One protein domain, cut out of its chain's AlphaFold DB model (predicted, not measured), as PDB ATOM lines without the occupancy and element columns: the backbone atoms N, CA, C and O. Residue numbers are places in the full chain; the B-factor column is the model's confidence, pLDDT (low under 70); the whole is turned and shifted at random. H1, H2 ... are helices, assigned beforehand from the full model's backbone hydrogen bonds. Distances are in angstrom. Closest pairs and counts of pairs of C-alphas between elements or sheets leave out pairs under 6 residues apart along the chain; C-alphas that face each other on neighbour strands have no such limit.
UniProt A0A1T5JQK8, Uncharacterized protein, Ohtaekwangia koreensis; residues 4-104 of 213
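This is residues 4 to 104 of the 213 residues of an uncharacterized protein of Ohtaekwangia koreensis (UniProt A0A1T5JQK8). What shape does the model have? One long helix, H4, makes a bar along one side, and a lobe packs on it near each end: H1, H2 and H3 near its first residues, and the helical hairpin of H5 and H6 near its last. The two lobes lie on the same side of H4, with a gap between them. What is it made of? The printed part has 101 residues, 80 of them in six named helices, H1 to H6 in that order, with no named strand: all helix. How large is it? It is loose, with a radius of gyration of the C-alphas of 17.3 A, and spans 50 by 25 by 22 A, only just elongated.

Where is the longest helix? H4 is residues 45 to 68, 34.5 A from C-alpha 45 at (30.315, -0.075, -16.622) to C-alpha 68 at (59.605, -0.305, -34.919). Which helices come before it? H1 is residues 4 to 12, with C-alpha 4 at (28.841, 21.459, -9.664); H2 is residues 15 to 24; H3 is residues 29 to 42, 20.1 A long. Which follow it? H5 is residues 71 to 80, and H6 is residues 87 to 99, 18.1 A long, ending with C-alpha 99 at (63.855, 8.702, -25.818).

What touches H4? H2 touches its residues 47 to 55 alone, with the closest C-alphas, those of Val 19 and Leu 48, 5.2 A apart. H6 touches its residues 59 to 67 alone, with the closest C-alphas, those of Ala 66 and Phe 93, 5.8 A apart. Both run the same way as H4 at a steep tilt of 38 degrees, only just past shallow. How do H1, H2 and H3 stand? H2 and H3 form a helical hairpin at a shallow tilt of 30 degrees, opposite ways, closest at the C-alphas of Ile 22 and Phe 35, 7.3 A apart. H1 touches H3 the same way at a shallow tilt of 24 degrees, closest at the C-alphas of Gln 7 and Ile 34, 6.2 A apart. And the other lobe? H5 and H6 form a helical hairpin, opposite ways at a steep tilt of 37 degrees, only just past shallow, closest at the C-alphas of Val 78 and Phe 93, 6.7 A apart. H2 and H6 are apart. What do the backbones show? Every O i to N i+4 pair is within hydrogen-bond range in H1, H2, H4, H5 and H6; in H3, 9 of 10 are.

How far does it reach? The two C-alphas farthest apart, those of Val 41 and Glu 72, are 50.1 A apart. Is it unbroken? The printed part has no cut; four links are tight, and that from H5 to H6 is short. Where is confidence low? The mean pLDDT of the printed part is 73.8, and residue 24, residues 69 to 90 and residues 103 to 104 are under 70.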
ATOM      1  N   GLN A   4      30.254  21.334  -9.285       76.06
ATOM      2  CA  GLN A   4      28.841  21.459  -9.664       76.06
ATOM      3  C   GLN A   4      28.625  21.412 -11.182       76.06
ATOM      4  O   GLN A   4      27.658  20.815 -11.647       76.06
ATOM      5  N   PHE A   5      29.536  22.000 -11.964       79.94
ATOM      6  CA  PHE A   5      29.469  21.925 -13.421       79.94
ATOM      7  C   PHE A   5      29.684  20.490 -13.912       79.94
ATOM      8  O   PHE A   5      28.952  20.036 -14.783       79.94
ATOM      9  N   LEU A   6      30.646  19.764 -13.336       72.19
ATOM     10  CA  LEU A   6      30.921  18.370 -13.697       72.19
ATOM     11  C   LEU A   6      29.747  17.443 -13.374       72.19
ATOM     12  O   LEU A   6      29.402  16.600 -14.195       72.19
ATOM     13  N   GLN A   7      29.093  17.641 -12.228       78.00
ATOM     14  CA  GLN A   7      27.888  16.896 -11.856       78.00
ATOM     15  C   GLN A   7      26.728  17.153 -12.826       78.00
ATOM     16  O   GLN A   7      26.079  16.212 -13.284       78.00
ATOM     17  N   GLU A   8      26.464  18.418 -13.169       79.12
ATOM     18  CA  GLU A   8      25.431  18.743 -14.157       79.12
ATOM     19  C   GLU A   8      25.764  18.209 -15.548       79.12
ATOM     20  O   GLU A   8      24.876  17.714 -16.246       79.12
ATOM     21  N   PHE A   9      27.029  18.314 -15.951       79.69
ATOM     22  CA  PHE A   9      27.512  17.808 -17.223       79.69
ATOM     23  C   PHE A   9      27.336  16.292 -17.304       79.69
ATOM     24  O   PHE A   9      26.691  15.822 -18.236       79.69
ATOM     25  N   ALA A  10      27.819  15.539 -16.311       77.81
ATOM     26  CA  ALA A  10      27.696  14.084 -16.264       77.81
ATOM     27  C   ALA A  10      26.227  13.642 -16.367       77.81
ATOM     28  O   ALA A  10      25.891  12.790 -17.184       77.81
ATOM     29  N   ARG A  11      25.321  14.304 -15.635       82.88
ATOM     30  CA  ARG A  11      23.883  14.002 -15.675       82.88
ATOM     31  C   ARG A  11      23.228  14.305 -17.030       82.88
ATOM     32  O   ARG A  11      22.280  13.626 -17.412       82.88
ATOM     33  N   LYS A  12      23.689  15.328 -17.755       83.44
ATOM     34  CA  LYS A  12      23.098  15.755 -19.041       83.44
ATOM     35  C   LYS A  12      23.771  15.131 -20.266       83.44
ATOM     36  O   LYS A  12      23.167  15.125 -21.335       83.44
ATOM     37  N   ALA A  13      24.998  14.638 -20.125       80.12
ATOM     38  CA  ALA A  13      25.755  14.013 -21.198       80.12
ATOM     39  C   ALA A  13      25.075  12.725 -21.680       80.12
ATOM     40  O   ALA A  13      24.414  12.026 -20.903       80.12
ATOM     41  N   SER A  14      25.247  12.395 -22.961       79.19
ATOM     42  CA  SER A  14      24.849  11.081 -23.466       79.19
ATOM     43  C   SER A  14      25.755   9.991 -22.880       79.19
ATOM     44  O   SER A  14      26.857  10.276 -22.414       79.19
ATOM     45  N   ASN A  15      25.310   8.731 -22.908       79.56
ATOM     46  CA  ASN A  15      26.143   7.612 -22.449       79.56
ATOM     47  C   ASN A  15      27.458   7.535 -23.236       79.56
ATOM     48  O   ASN A  15      28.507   7.326 -22.637       79.56
ATOM     49  N   GLN A  16      27.402   7.788 -24.547       76.38
ATOM     50  CA  GLN A  16      28.578   7.806 -25.413       76.38
ATOM     51  C   GLN A  16      29.547   8.928 -25.026       76.38
ATOM     52  O   GLN A  16      30.727   8.663 -24.833       76.38
ATOM     53  N   ASP A  17      29.054  10.157 -24.837       77.50
ATOM     54  CA  ASP A  17      29.906  11.288 -24.440       77.50
ATOM     55  C   ASP A  17      30.565  11.037 -23.081       77.50
ATOM     56  O   ASP A  17      31.722  11.393 -22.869       77.50
ATOM     57  N   LEU A  18      29.829  10.416 -22.154       76.38
ATOM     58  CA  LEU A  18      30.326  10.084 -20.825       76.38
ATOM     59  C   LEU A  18      31.441   9.035 -20.909       76.38
ATOM     60  O   LEU A  18      32.513   9.236 -20.340       76.38
ATOM     61  N   VAL A  19      31.219   7.957 -21.669       75.50
ATOM     62  CA  VAL A  19      32.217   6.905 -21.913       75.50
ATOM     63  C   VAL A  19      33.456   7.475 -22.594       75.50
ATOM     64  O   VAL A  19      34.563   7.256 -22.108       75.50
ATOM     65  N   ASP A  20      33.290   8.255 -23.661       71.62
ATOM     66  CA  ASP A  20      34.405   8.822 -24.420       71.62
ATOM     67  C   ASP A  20      35.234   9.783 -23.561       71.62
ATOM     68  O   ASP A  20      36.465   9.741 -23.577       71.62
ATOM     69  N   ILE A  21      34.588  10.627 -22.758       77.69
ATOM     70  CA  ILE A  21      35.276  11.585 -21.891       77.69
ATOM     71  C   ILE A  21      36.051  10.878 -20.776       77.69
ATOM     72  O   ILE A  21      37.225  11.200 -20.575       77.69
ATOM     73  N   ILE A  22      35.439   9.909 -20.088       77.88
ATOM     74  CA  ILE A  22      36.097   9.141 -19.016       77.88
ATOM     75  C   ILE A  22      37.243   8.310 -19.586       77.88
ATOM     76  O   ILE A  22      38.337   8.283 -19.025       77.88
ATOM     77  N   ALA A  23      37.027   7.678 -20.739       74.38
ATOM     78  CA  ALA A  23      38.045   6.869 -21.384       74.38
ATOM     79  C   ALA A  23      39.216   7.713 -21.893       74.38
ATOM     80  O   ALA A  23      40.312   7.167 -21.997       74.38
ATOM     81  N   THR A  24      39.027   9.004 -22.218       68.19
ATOM     82  CA  THR A  24      40.049   9.839 -22.880       68.19
ATOM     83  C   THR A  24      40.811  10.797 -21.966       68.19
ATOM     84  O   THR A  24      42.015  11.007 -22.170       68.19
ATOM     85  N   LYS A  25      40.154  11.374 -20.964       74.25
ATOM     86  CA  LYS A  25      40.691  12.495 -20.189       74.25
ATOM     87  C   LYS A  25      41.264  12.042 -18.845       74.25
ATOM     88  O   LYS A  25      40.783  11.094 -18.239       74.25
ATOM     89  N   GLN A  26      42.308  12.729 -18.379       74.06
ATOM     90  CA  GLN A  26      42.772  12.582 -17.000       74.06
ATOM     91  C   GLN A  26      41.925  13.457 -16.081       74.06
ATOM     92  O   GLN A  26      41.773  14.656 -16.323       74.06
ATOM     93  N   PHE A  27      41.405  12.834 -15.037       76.69
ATOM     94  CA  PHE A  27      40.596  13.447 -13.997       76.69
ATOM     95  C   PHE A  27      41.328  13.334 -12.666       76.69
ATOM     96  O   PHE A  27      42.106  12.397 -12.473       76.69
ATOM     97  N   SER A  28      41.102  14.283 -11.758       77.00
ATOM     98  CA  SER A  28      41.490  14.074 -10.361       77.00
ATOM     99  C   SER A  28      40.585  13.028  -9.702       77.00
ATOM    100  O   SER A  28      39.487  12.757 -10.188       77.00
ATOM    101  N   ASP A  29      41.020  12.481  -8.567       81.06
ATOM    102  CA  ASP A  29      40.246  11.484  -7.813       81.06
ATOM    103  C   ASP A  29      38.826  11.990  -7.487       81.06
ATOM    104  O   ASP A  29      37.844  11.282  -7.698       81.06
ATOM    105  N   ASP A  30      38.693  13.259  -7.081       78.75
ATOM    106  CA  ASP A  30      37.394  13.887  -6.792       78.75
ATOM    107  C   ASP A  30      36.491  14.015  -8.033       78.75
ATOM    108  O   ASP A  30      35.265  13.929  -7.934       78.75
ATOM    109  N   GLU A  31      37.077  14.243  -9.212       79.88
ATOM    110  CA  GLU A  31      36.336  14.334 -10.472       79.88
ATOM    111  C   GLU A  31      35.903  12.942 -10.955       79.88
ATOM    112  O   GLU A  31      34.784  12.790 -11.448       79.88
ATOM    113  N   LEU A  32      36.747  11.921 -10.761       80.12
ATOM    114  CA  LEU A  32      36.442  10.529 -11.104       80.12
ATOM    115  C   LEU A  32      35.225  10.011 -10.346       80.12
ATOM    116  O   LEU A  32      34.339   9.434 -10.971       80.12
ATOM    117  N   VAL A  33      35.120  10.292  -9.045       84.06
ATOM    118  CA  VAL A  33      33.988   9.842  -8.214       84.06
ATOM    119  C   VAL A  33      32.638  10.298  -8.785       84.06
ATOM    120  O   VAL A  33      31.655   9.554  -8.745       84.06
ATOM    121  N   ILE A  34      32.576  11.506  -9.357       82.62
ATOM    122  CA  ILE A  34      31.355  12.051  -9.973       82.62
ATOM    123  C   ILE A  34      30.949  11.211 -11.187       82.62
ATOM    124  O   ILE A  34      29.783  10.845 -11.334       82.62
ATOM    125  N   PHE A  35      31.913  10.899 -12.049       82.88
ATOM    126  CA  PHE A  35      31.676  10.127 -13.261       82.88
ATOM    127  C   PHE A  35      31.418   8.647 -12.970       82.88
ATOM    128  O   PHE A  35      30.508   8.078 -13.562       82.88
ATOM    129  N   GLU A  36      32.140   8.040 -12.027       83.44
ATOM    130  CA  GLU A  36      31.918   6.657 -11.586       83.44
ATOM    131  C   GLU A  36      30.515   6.463 -11.006       83.44
ATOM    132  O   GLU A  36      29.837   5.488 -11.331       83.44
ATOM    133  N   THR A  37      30.041   7.426 -10.208       86.81
ATOM    134  CA  THR A  37      28.669   7.410  -9.679       86.81
ATOM    135  C   THR A  37      27.646   7.425 -10.817       86.81
ATOM    136  O   THR A  37      26.686   6.659 -10.805       86.81
ATOM    137  N   GLU A  38      27.851   8.270 -11.828       84.50
ATOM    138  CA  GLU A  38      26.929   8.382 -12.962       84.50
ATOM    139  C   GLU A  38      26.974   7.139 -13.872       84.50
ATOM    140  O   GLU A  38      25.934   6.683 -14.348       84.50
ATOM    141  N   VAL A  39      28.153   6.543 -14.065       86.25
ATOM    142  CA  VAL A  39      28.339   5.269 -14.781       86.25
ATOM    143  C   VAL A  39      27.555   4.145 -14.103       86.25
ATOM    144  O   VAL A  39      26.848   3.406 -14.791       86.25
ATOM    145  N   GLN A  40      27.626   4.056 -12.769       88.81
ATOM    146  CA  GLN A  40      26.888   3.063 -11.982       88.81
ATOM    147  C   GLN A  40      25.374   3.268 -12.049       88.81
ATOM    148  O   GLN A  40      24.618   2.319 -12.240       88.81
ATOM    149  N   VAL A  41      24.908   4.517 -11.937       91.94
ATOM    150  CA  VAL A  41      23.478   4.848 -12.054       91.94
ATOM    151  C   VAL A  41      22.919   4.440 -13.420       91.94
ATOM    152  O   VAL A  41      21.758   4.039 -13.521       91.94
ATOM    153  N   ARG A  42      23.738   4.532 -14.471       87.31
ATOM    154  CA  ARG A  42      23.345   4.231 -15.853       87.31
ATOM    155  C   ARG A  42      23.599   2.788 -16.280       87.31
ATOM    156  O   ARG A  42      23.112   2.404 -17.340       87.31
ATOM    157  N   GLY A  43      24.332   2.004 -15.490       90.38
ATOM    158  CA  GLY A  43      24.663   0.614 -15.808       90.38
ATOM    159  C   GLY A  43      25.547   0.458 -17.052       90.38
ATOM    160  O   GLY A  43      25.385  -0.507 -17.802       90.38
ATOM    161  N   ILE A  44      26.427   1.432 -17.321       89.50
ATOM    162  CA  ILE A  44      27.305   1.465 -18.508       89.50
ATOM    163  C   ILE A  44      28.749   1.041 -18.195       89.50
ATOM    164  O   ILE A  44      29.662   1.309 -18.973       89.50
ATOM    165  N   GLU A  45      28.983   0.347 -17.076       90.50
ATOM    166  CA  GLU A  45      30.315  -0.075 -16.622       90.50
ATOM    167  C   GLU A  45      31.029  -0.922 -17.676       90.50
ATOM    168  O   GLU A  45      32.207  -0.715 -17.953       90.50
ATOM    169  N   ARG A  46      30.309  -1.858 -18.305       88.25
ATOM    170  CA  ARG A  46      30.878  -2.737 -19.338       88.25
ATOM    171  C   ARG A  46      31.238  -1.986 -20.616       88.25
ATOM    172  O   ARG A  46      32.208  -2.347 -21.277       88.25
ATOM    173  N   GLU A  47      30.448  -0.981 -20.985       85.38
ATOM    174  CA  GLU A  47      30.723  -0.141 -22.157       85.38
ATOM    175  C   GLU A  47      31.969   0.712 -21.909       85.38
ATOM    176  O   GLU A  47      32.861   0.755 -22.756       85.38
ATOM    177  N   LEU A  48      32.077   1.293 -20.711       85.19
ATOM    178  CA  LEU A  48      33.256   2.034 -20.282       85.19
ATOM    179  C   LEU A  48      34.507   1.146 -20.222       85.19
ATOM    180  O   LEU A  48      35.549   1.517 -20.757       85.19
ATOM    181  N   GLU A  49      34.412  -0.036 -19.612       87.88
ATOM    182  CA  GLU A  49      35.530  -0.977 -19.512       87.88
ATOM    183  C   GLU A  49      36.032  -1.388 -20.901       87.88
ATOM    184  O   GLU A  49      37.237  -1.372 -21.163       87.88
ATOM    185  N   LYS A  50      35.112  -1.682 -21.825       86.69
ATOM    186  CA  LYS A  50      35.454  -2.006 -23.210       86.69
ATOM    187  C   LYS A  50      36.143  -0.833 -23.914       86.69
ATOM    188  O   LYS A  50      37.171  -1.046 -24.554       86.69
ATOM    189  N   ALA A  51      35.636   0.390 -23.764       76.56
ATOM    190  CA  ALA A  51      36.245   1.582 -24.356       76.56
ATOM    191  C   ALA A  51      37.663   1.847 -23.812       76.56
ATOM    192  O   ALA A  51      38.578   2.164 -24.576       76.56
ATOM    193  N   ILE A  52      37.886   1.649 -22.507       81.25
ATOM    194  CA  ILE A  52      39.214   1.760 -21.883       81.25
ATOM    195  C   ILE A  52      40.171   0.699 -22.446       81.25
ATOM    196  O   ILE A  52      41.304   1.022 -22.814       81.25
ATOM    197  N   GLN A  53      39.724  -0.554 -22.557       83.06
ATOM    198  CA  GLN A  53      40.532  -1.641 -23.119       83.06
ATOM    199  C   GLN A  53      40.894  -1.387 -24.587       83.06
ATOM    200  O   GLN A  53      42.053  -1.552 -24.971       83.06
ATOM    201  N   GLU A  54      39.938  -0.950 -25.410       82.88
ATOM    202  CA  GLU A  54      40.176  -0.607 -26.817       82.88
ATOM    203  C   GLU A  54      41.158   0.565 -26.957       82.88
ATOM    204  O   GLU A  54      42.060   0.529 -27.807       82.88
ATOM    205  N   ARG A  55      41.055   1.575 -26.085       77.25
ATOM    206  CA  ARG A  55      41.991   2.703 -26.060       77.25
ATOM    207  C   ARG A  55      43.403   2.266 -25.686       77.25
ATOM    208  O   ARG A  55      44.353   2.638 -26.375       77.25
ATOM    209  N   GLU A  56      43.565   1.472 -24.632       79.75
ATOM    210  CA  GLU A  56      44.883   0.976 -24.221       79.75
ATOM    211  C   GLU A  56      45.482   0.026 -25.270       79.75
ATOM    212  O   GLU A  56      46.670   0.117 -25.582       79.75
ATOM    213  N   ALA A  57      44.671  -0.819 -25.912       73.94
ATOM    214  CA  ALA A  57      45.116  -1.638 -27.040       73.94
ATOM    215  C   ALA A  57      45.598  -0.778 -28.224       73.94
ATOM    216  O   ALA A  57      46.642  -1.064 -28.820       73.94
ATOM    217  N   THR A  58      44.883   0.306 -28.534       76.19
ATOM    218  CA  THR A  58      45.259   1.266 -29.585       76.19
ATOM    219  C   THR A  58      46.566   1.973 -29.241       76.19
ATOM    220  O   THR A  58      47.501   1.969 -30.039       76.19
ATOM    221  N   LYS A  59      46.690   2.489 -28.017       73.81
ATOM    222  CA  LYS A  59      47.909   3.121 -27.499       73.81
ATOM    223  C   LYS A  59      49.113   2.181 -27.564       73.81
ATOM    224  O   LYS A  59      50.187   2.588 -28.000       73.81
ATOM    225  N   ASN A  60      48.929   0.913 -27.204       75.12
ATOM    226  CA  ASN A  60      49.979  -0.101 -27.288       75.12
ATOM    227  C   ASN A  60      50.371  -0.418 -28.737       75.12
ATOM    228  O   ASN A  60      51.562  -0.533 -29.024       75.12
ATOM    229  N   ARG A  61      49.411  -0.491 -29.669       73.62
ATOM    230  CA  ARG A  61      49.706  -0.623 -31.109       73.62
ATOM    231  C   ARG A  61      50.491   0.567 -31.647       73.62
ATOM    232  O   ARG A  61      51.460   0.368 -32.373       73.62
ATOM    233  N   VAL A  62      50.095   1.786 -31.292       70.19
ATOM    234  CA  VAL A  62      50.766   3.017 -31.736       70.19
ATOM    235  C   VAL A  62      52.182   3.078 -31.173       70.19
ATOM    236  O   VAL A  62      53.126   3.338 -31.915       70.19
ATOM    237  N   LYS A  63      52.359   2.734 -29.893       74.12
ATOM    238  CA  LYS A  63      53.678   2.621 -29.267       74.12
ATOM    239  C   LYS A  63      54.550   1.577 -29.963       74.12
ATOM    240  O   LYS A  63      55.688   1.875 -30.300       74.12
ATOM    241  N   ALA A  64      54.013   0.389 -30.242       71.12
ATOM    242  CA  ALA A  64      54.738  -0.648 -30.974       71.12
ATOM    243  C   ALA A  64      55.149  -0.177 -32.380       71.12
ATOM    244  O   ALA A  64      56.280  -0.416 -32.797       71.12
ATOM    245  N   SER A  65      54.265   0.543 -33.079       70.81
ATOM    246  CA  SER A  65      54.574   1.134 -34.382       70.81
ATOM    247  C   SER A  65      55.691   2.171 -34.290       70.81
ATOM    248  O   SER A  65      56.590   2.151 -35.123       70.81
ATOM    249  N   ALA A  66      55.658   3.055 -33.290       71.31
ATOM    250  CA  ALA A  66      56.707   4.049 -33.071       71.31
ATOM    251  C   ALA A  66      58.057   3.379 -32.776       71.31
ATOM    252  O   ALA A  66      59.076   3.749 -33.357       71.31
ATOM    253  N   SER A  67      58.062   2.340 -31.937       73.88
ATOM    254  CA  SER A  67      59.282   1.616 -31.577       73.88
ATOM    255  C   SER A  67      59.913   0.862 -32.758       73.88
ATOM    256  O   SER A  67      61.132   0.717 -32.801       73.88
ATOM    257  N   GLN A  68      59.119   0.413 -33.733       73.44
ATOM    258  CA  GLN A  68      59.605  -0.305 -34.919       73.44
ATOM    259  C   GLN A  68      60.104   0.610 -36.049       73.44
ATOM    260  O   GLN A  68      60.734   0.117 -36.983       73.44
ATOM    261  N   MET A  69      59.841   1.920 -35.989       69.38
ATOM    262  CA  MET A  69      60.316   2.868 -37.002       69.38
ATOM    263  C   MET A  69      61.825   3.085 -36.905       69.38
ATOM    264  O   MET A  69      62.405   3.060 -35.816       69.38
ATOM    265  N   THR A  70      62.462   3.353 -38.046       69.69
ATOM    266  CA  THR A  70      63.838   3.860 -38.071       69.69
ATOM    267  C   THR A  70      63.888   5.265 -37.463       69.69
ATOM    268  O   THR A  70      62.862   5.930 -37.304       69.69
ATOM    269  N   GLN A  71      65.079   5.728 -37.083       65.19
ATOM    270  CA  GLN A  71      65.245   7.076 -36.536       65.19
ATOM    271  C   GLN A  71      64.878   8.155 -37.570       65.19
ATOM    272  O   GLN A  71      64.200   9.119 -37.217       65.19
ATOM    273  N   GLU A  72      65.246   7.958 -38.841       58.56
ATOM    274  CA  GLU A  72      64.921   8.875 -39.941       58.56
ATOM    275  C   GLU A  72      63.422   8.894 -40.249       58.56
ATOM    276  O   GLU A  72      62.837   9.970 -40.395       58.56
ATOM    277  N   ASP A  73      62.779   7.721 -40.282       58.06
ATOM    278  CA  ASP A  73      61.339   7.636 -40.505       58.06
ATOM    279  C   ASP A  73      60.583   8.272 -39.350       58.06
ATOM    280  O   ASP A  73      59.698   9.074 -39.605       58.06
ATOM    281  N   LEU A  74      60.951   7.984 -38.096       60.44
ATOM    282  CA  LEU A  74      60.331   8.572 -36.906       60.44
ATOM    283  C   LEU A  74      60.466  10.101 -36.897       60.44
ATOM    284  O   LEU A  74      59.496  10.805 -36.613       60.44
ATOM    285  N   PHE A  75      61.642  10.616 -37.259       57.06
ATOM    286  CA  PHE A  75      61.895  12.048 -37.392       57.06
ATOM    287  C   PHE A  75      61.003  12.677 -38.473       57.06
ATOM    288  O   PHE A  75      60.269  13.633 -38.206       57.06
ATOM    289  N   ALA A  76      60.983  12.098 -39.677       55.34
ATOM    290  CA  ALA A  76      60.116  12.552 -40.760       55.34
ATOM    291  C   ALA A  76      58.624  12.424 -40.396       55.34
ATOM    292  O   ALA A  76      57.804  13.270 -40.766       55.34
ATOM    293  N   TYR A  77      58.261  11.398 -39.627       59.03
ATOM    294  CA  TYR A  77      56.902  11.157 -39.162       59.03
ATOM    295  C   TYR A  77      56.420  12.274 -38.238       59.03
ATOM    296  O   TYR A  77      55.340  12.826 -38.455       59.03
ATOM    297  N   VAL A  78      57.241  12.659 -37.256       59.50
ATOM    298  CA  VAL A  78      56.931  13.731 -36.299       59.50
ATOM    299  C   VAL A  78      56.919  15.103 -36.981       59.50
ATOM    300  O   VAL A  78      56.024  15.904 -36.708       59.50
ATOM    301  N   CYS A  79      57.860  15.379 -37.891       56.25
ATOM    302  CA  CYS A  79      57.969  16.679 -38.561       56.25
ATOM    303  C   CYS A  79      56.907  16.921 -39.644       56.25
ATOM    304  O   CYS A  79      56.479  18.060 -39.824       56.25
ATOM    305  N   TYR A  80      56.491  15.886 -40.380       51.66
ATOM    306  CA  TYR A  80      55.700  16.058 -41.607       51.66
ATOM    307  C   TYR A  80      54.314  15.400 -41.582       51.66
ATOM    308  O   TYR A  80      53.527  15.631 -42.499       51.66
ATOM    309  N   ASN A  81      53.968  14.615 -40.552       49.34
ATOM    310  CA  ASN A  81      52.649  13.974 -40.431       49.34
ATOM    311  C   ASN A  81      51.865  14.282 -39.128       49.34
ATOM    312  O   ASN A  81      51.050  13.443 -38.733       49.34
ATOM    313  N   PRO A  82      51.998  15.450 -38.461       44.41
ATOM    314  CA  PRO A  82      51.360  15.680 -37.157       44.41
ATOM    315  C   PRO A  82      49.819  15.671 -37.192       44.41
ATOM    316  O   PRO A  82      49.190  15.607 -36.145       44.41
ATOM    317  N   TYR A  83      49.211  15.714 -38.381       42.34
ATOM    318  CA  TYR A  83      47.759  15.797 -38.583       42.34
ATOM    319  C   TYR A  83      47.076  14.453 -38.869       42.34
ATOM    320  O   TYR A  83      45.855  14.404 -38.969       42.34
ATOM    321  N   LYS A  84      47.837  13.359 -39.013       42.69
ATOM    322  CA  LYS A  84      47.267  12.004 -39.148       42.69
ATOM    323  C   LYS A  84      46.909  11.370 -37.802       42.69
ATOM    324  O   LYS A  84      46.357  10.277 -37.784       42.69
ATOM    325  N   PHE A  85      47.242  12.048 -36.708       49.25
ATOM    326  CA  PHE A  85      47.233  11.503 -35.363       49.25
ATOM    327  C   PHE A  85      46.432  12.387 -34.430       49.25
ATOM    328  O   PHE A  85      46.471  13.615 -34.508       49.25
ATOM    329  N   THR A  86      45.741  11.743 -33.502       57.66
ATOM    330  CA  THR A  86      45.229  12.408 -32.308       57.66
ATOM    331  C   THR A  86      46.397  12.984 -31.498       57.66
ATOM    332  O   THR A  86      47.526  12.492 -31.572       57.66
ATOM    333  N   GLU A  87      46.147  14.002 -30.668       59.50
ATOM    334  CA  GLU A  87      47.184  14.575 -29.790       59.50
ATOM    335  C   GLU A  87      47.880  13.507 -28.929       59.50
ATOM    336  O   GLU A  87      49.081  13.584 -28.677       59.50
ATOM    337  N   THR A  88      47.133  12.471 -28.531       62.06
ATOM    338  CA  THR A  88      47.647  11.338 -27.751       62.06
ATOM    339  C   THR A  88      48.645  10.503 -28.552       62.06
ATOM    340  O   THR A  88      49.710  10.159 -28.046       62.06
ATOM    341  N   GLU A  89      48.337  10.186 -29.806       62.69
ATOM    342  CA  GLU A  89      49.228   9.420 -30.680       62.69
ATOM    343  C   GLU A  89      50.481  10.223 -31.034       62.69
ATOM    344  O   GLU A  89      51.594   9.705 -30.938       62.69
ATOM    345  N   LEU A  90      50.328  11.513 -31.350       66.06
ATOM    346  CA  LEU A  90      51.458  12.402 -31.616       66.06
ATOM    347  C   LEU A  90      52.390  12.513 -30.399       66.06
ATOM    348  O   LEU A  90      53.612  12.522 -30.559       66.06
ATOM    349  N   ALA A  91      51.835  12.557 -29.184       71.12
ATOM    350  CA  ALA A  91      52.621  12.540 -27.957       71.12
ATOM    351  C   ALA A  91      53.437  11.243 -27.808       71.12
ATOM    352  O   ALA A  91      54.585  11.302 -27.372       71.12
ATOM    353  N   ILE A  92      52.902  10.085 -28.217       72.50
ATOM    354  CA  ILE A  92      53.634   8.807 -28.195       72.50
ATOM    355  C   ILE A  92      54.842   8.855 -29.137       72.50
ATOM    356  O   ILE A  92      55.947   8.527 -28.710       72.50
ATOM    357  N   PHE A  93      54.669   9.323 -30.377       70.62
ATOM    358  CA  PHE A  93      55.780   9.451 -31.329       70.62
ATOM    359  C   PHE A  93      56.832  10.473 -30.873       70.62
ATOM    360  O   PHE A  93      58.026  10.207 -30.977       70.62
ATOM    361  N   LYS A  94      56.411  11.614 -30.308       70.44
ATOM    362  CA  LYS A  94      57.330  12.617 -29.743       70.44
ATOM    363  C   LYS A  94      58.124  12.071 -28.557       70.44
ATOM    364  O   LYS A  94      59.330  12.285 -28.482       70.44
ATOM    365  N   ASN A  95      57.470  11.340 -27.656       79.56
ATOM    366  CA  ASN A  95      58.131  10.728 -26.504       79.56
ATOM    367  C   ASN A  95      59.134   9.649 -26.930       79.56
ATOM    368  O   ASN A  95      60.227   9.589 -26.374       79.56
ATOM    369  N   GLU A  96      58.795   8.836 -27.934       74.06
ATOM    370  CA  GLU A  96      59.718   7.853 -28.515       74.06
ATOM    371  C   GLU A  96      60.918   8.544 -29.184       74.06
ATOM    372  O   GLU A  96      62.061   8.150 -28.965       74.06
ATOM    373  N   ALA A  97      60.692   9.618 -29.946       71.62
ATOM    374  CA  ALA A  97      61.769  10.378 -30.575       71.62
ATOM    375  C   ALA A  97      62.693  11.032 -29.532       71.62
ATOM    376  O   ALA A  97      63.918  10.972 -29.655       71.62
ATOM    377  N   LYS A  98      62.119  11.571 -28.451       78.44
ATOM    378  CA  LYS A  98      62.868  12.105 -27.310       78.44
ATOM    379  C   LYS A  98      63.689  11.028 -26.602       78.44
ATOM    380  O   LYS A  98      64.851  11.266 -26.292       78.44
ATOM    381  N   ALA A  99      63.129   9.835 -26.397       80.75
ATOM    382  CA  ALA A  99      63.855   8.702 -25.818       80.75
ATOM    383  C   ALA A  99      65.059   8.266 -26.676       80.75
ATOM    384  O   ALA A  99      66.028   7.728 -26.146       80.75
ATOM    385  N   ARG A 100      65.022   8.543 -27.985       75.62
ATOM    386  CA  ARG A 100      66.115   8.298 -28.941       75.62
ATOM    387  C   ARG A 100      67.061   9.490 -29.128       75.62
ATOM    388  O   ARG A 100      67.940   9.428 -29.979       75.62
ATOM    389  N   GLY A 101      66.898  10.560 -28.350       78.25
ATOM    390  CA  GLY A 101      67.783  11.726 -28.384       78.25
ATOM    391  C   GLY A 101      67.522  12.714 -29.526       78.25
ATOM    392  O   GLY A 101      68.368  13.561 -29.782       78.25
ATOM    393  N   LEU A 102      66.366  12.651 -30.195       72.44
ATOM    394  CA  LEU A 102      66.016  13.550 -31.306       72.44
ATOM    395  C   LEU A 102      65.411  14.901 -30.867       72.44
ATOM    396  O   LEU A 102      64.950  15.662 -31.711       72.44
ATOM    397  N   ASP A 103      65.346  15.199 -29.565       67.25
ATOM    398  CA  ASP A 103      64.590  16.346 -29.017       67.25
ATOM    399  C   ASP A 103      65.094  17.702 -29.554       67.25
ATOM    400  O   ASP A 103      64.302  18.555 -29.969       67.25
ATOM    401  N   ASP A 104      66.418  17.868 -29.616       69.94
ATOM    402  CA  ASP A 104      67.065  19.090 -30.105       69.94
ATOM    403  C   ASP A 104      66.913  19.238 -31.624       69.94
ATOM    404  O   ASP A 104      66.516  20.297 -32.114       69.94
TER     405      ASP A 104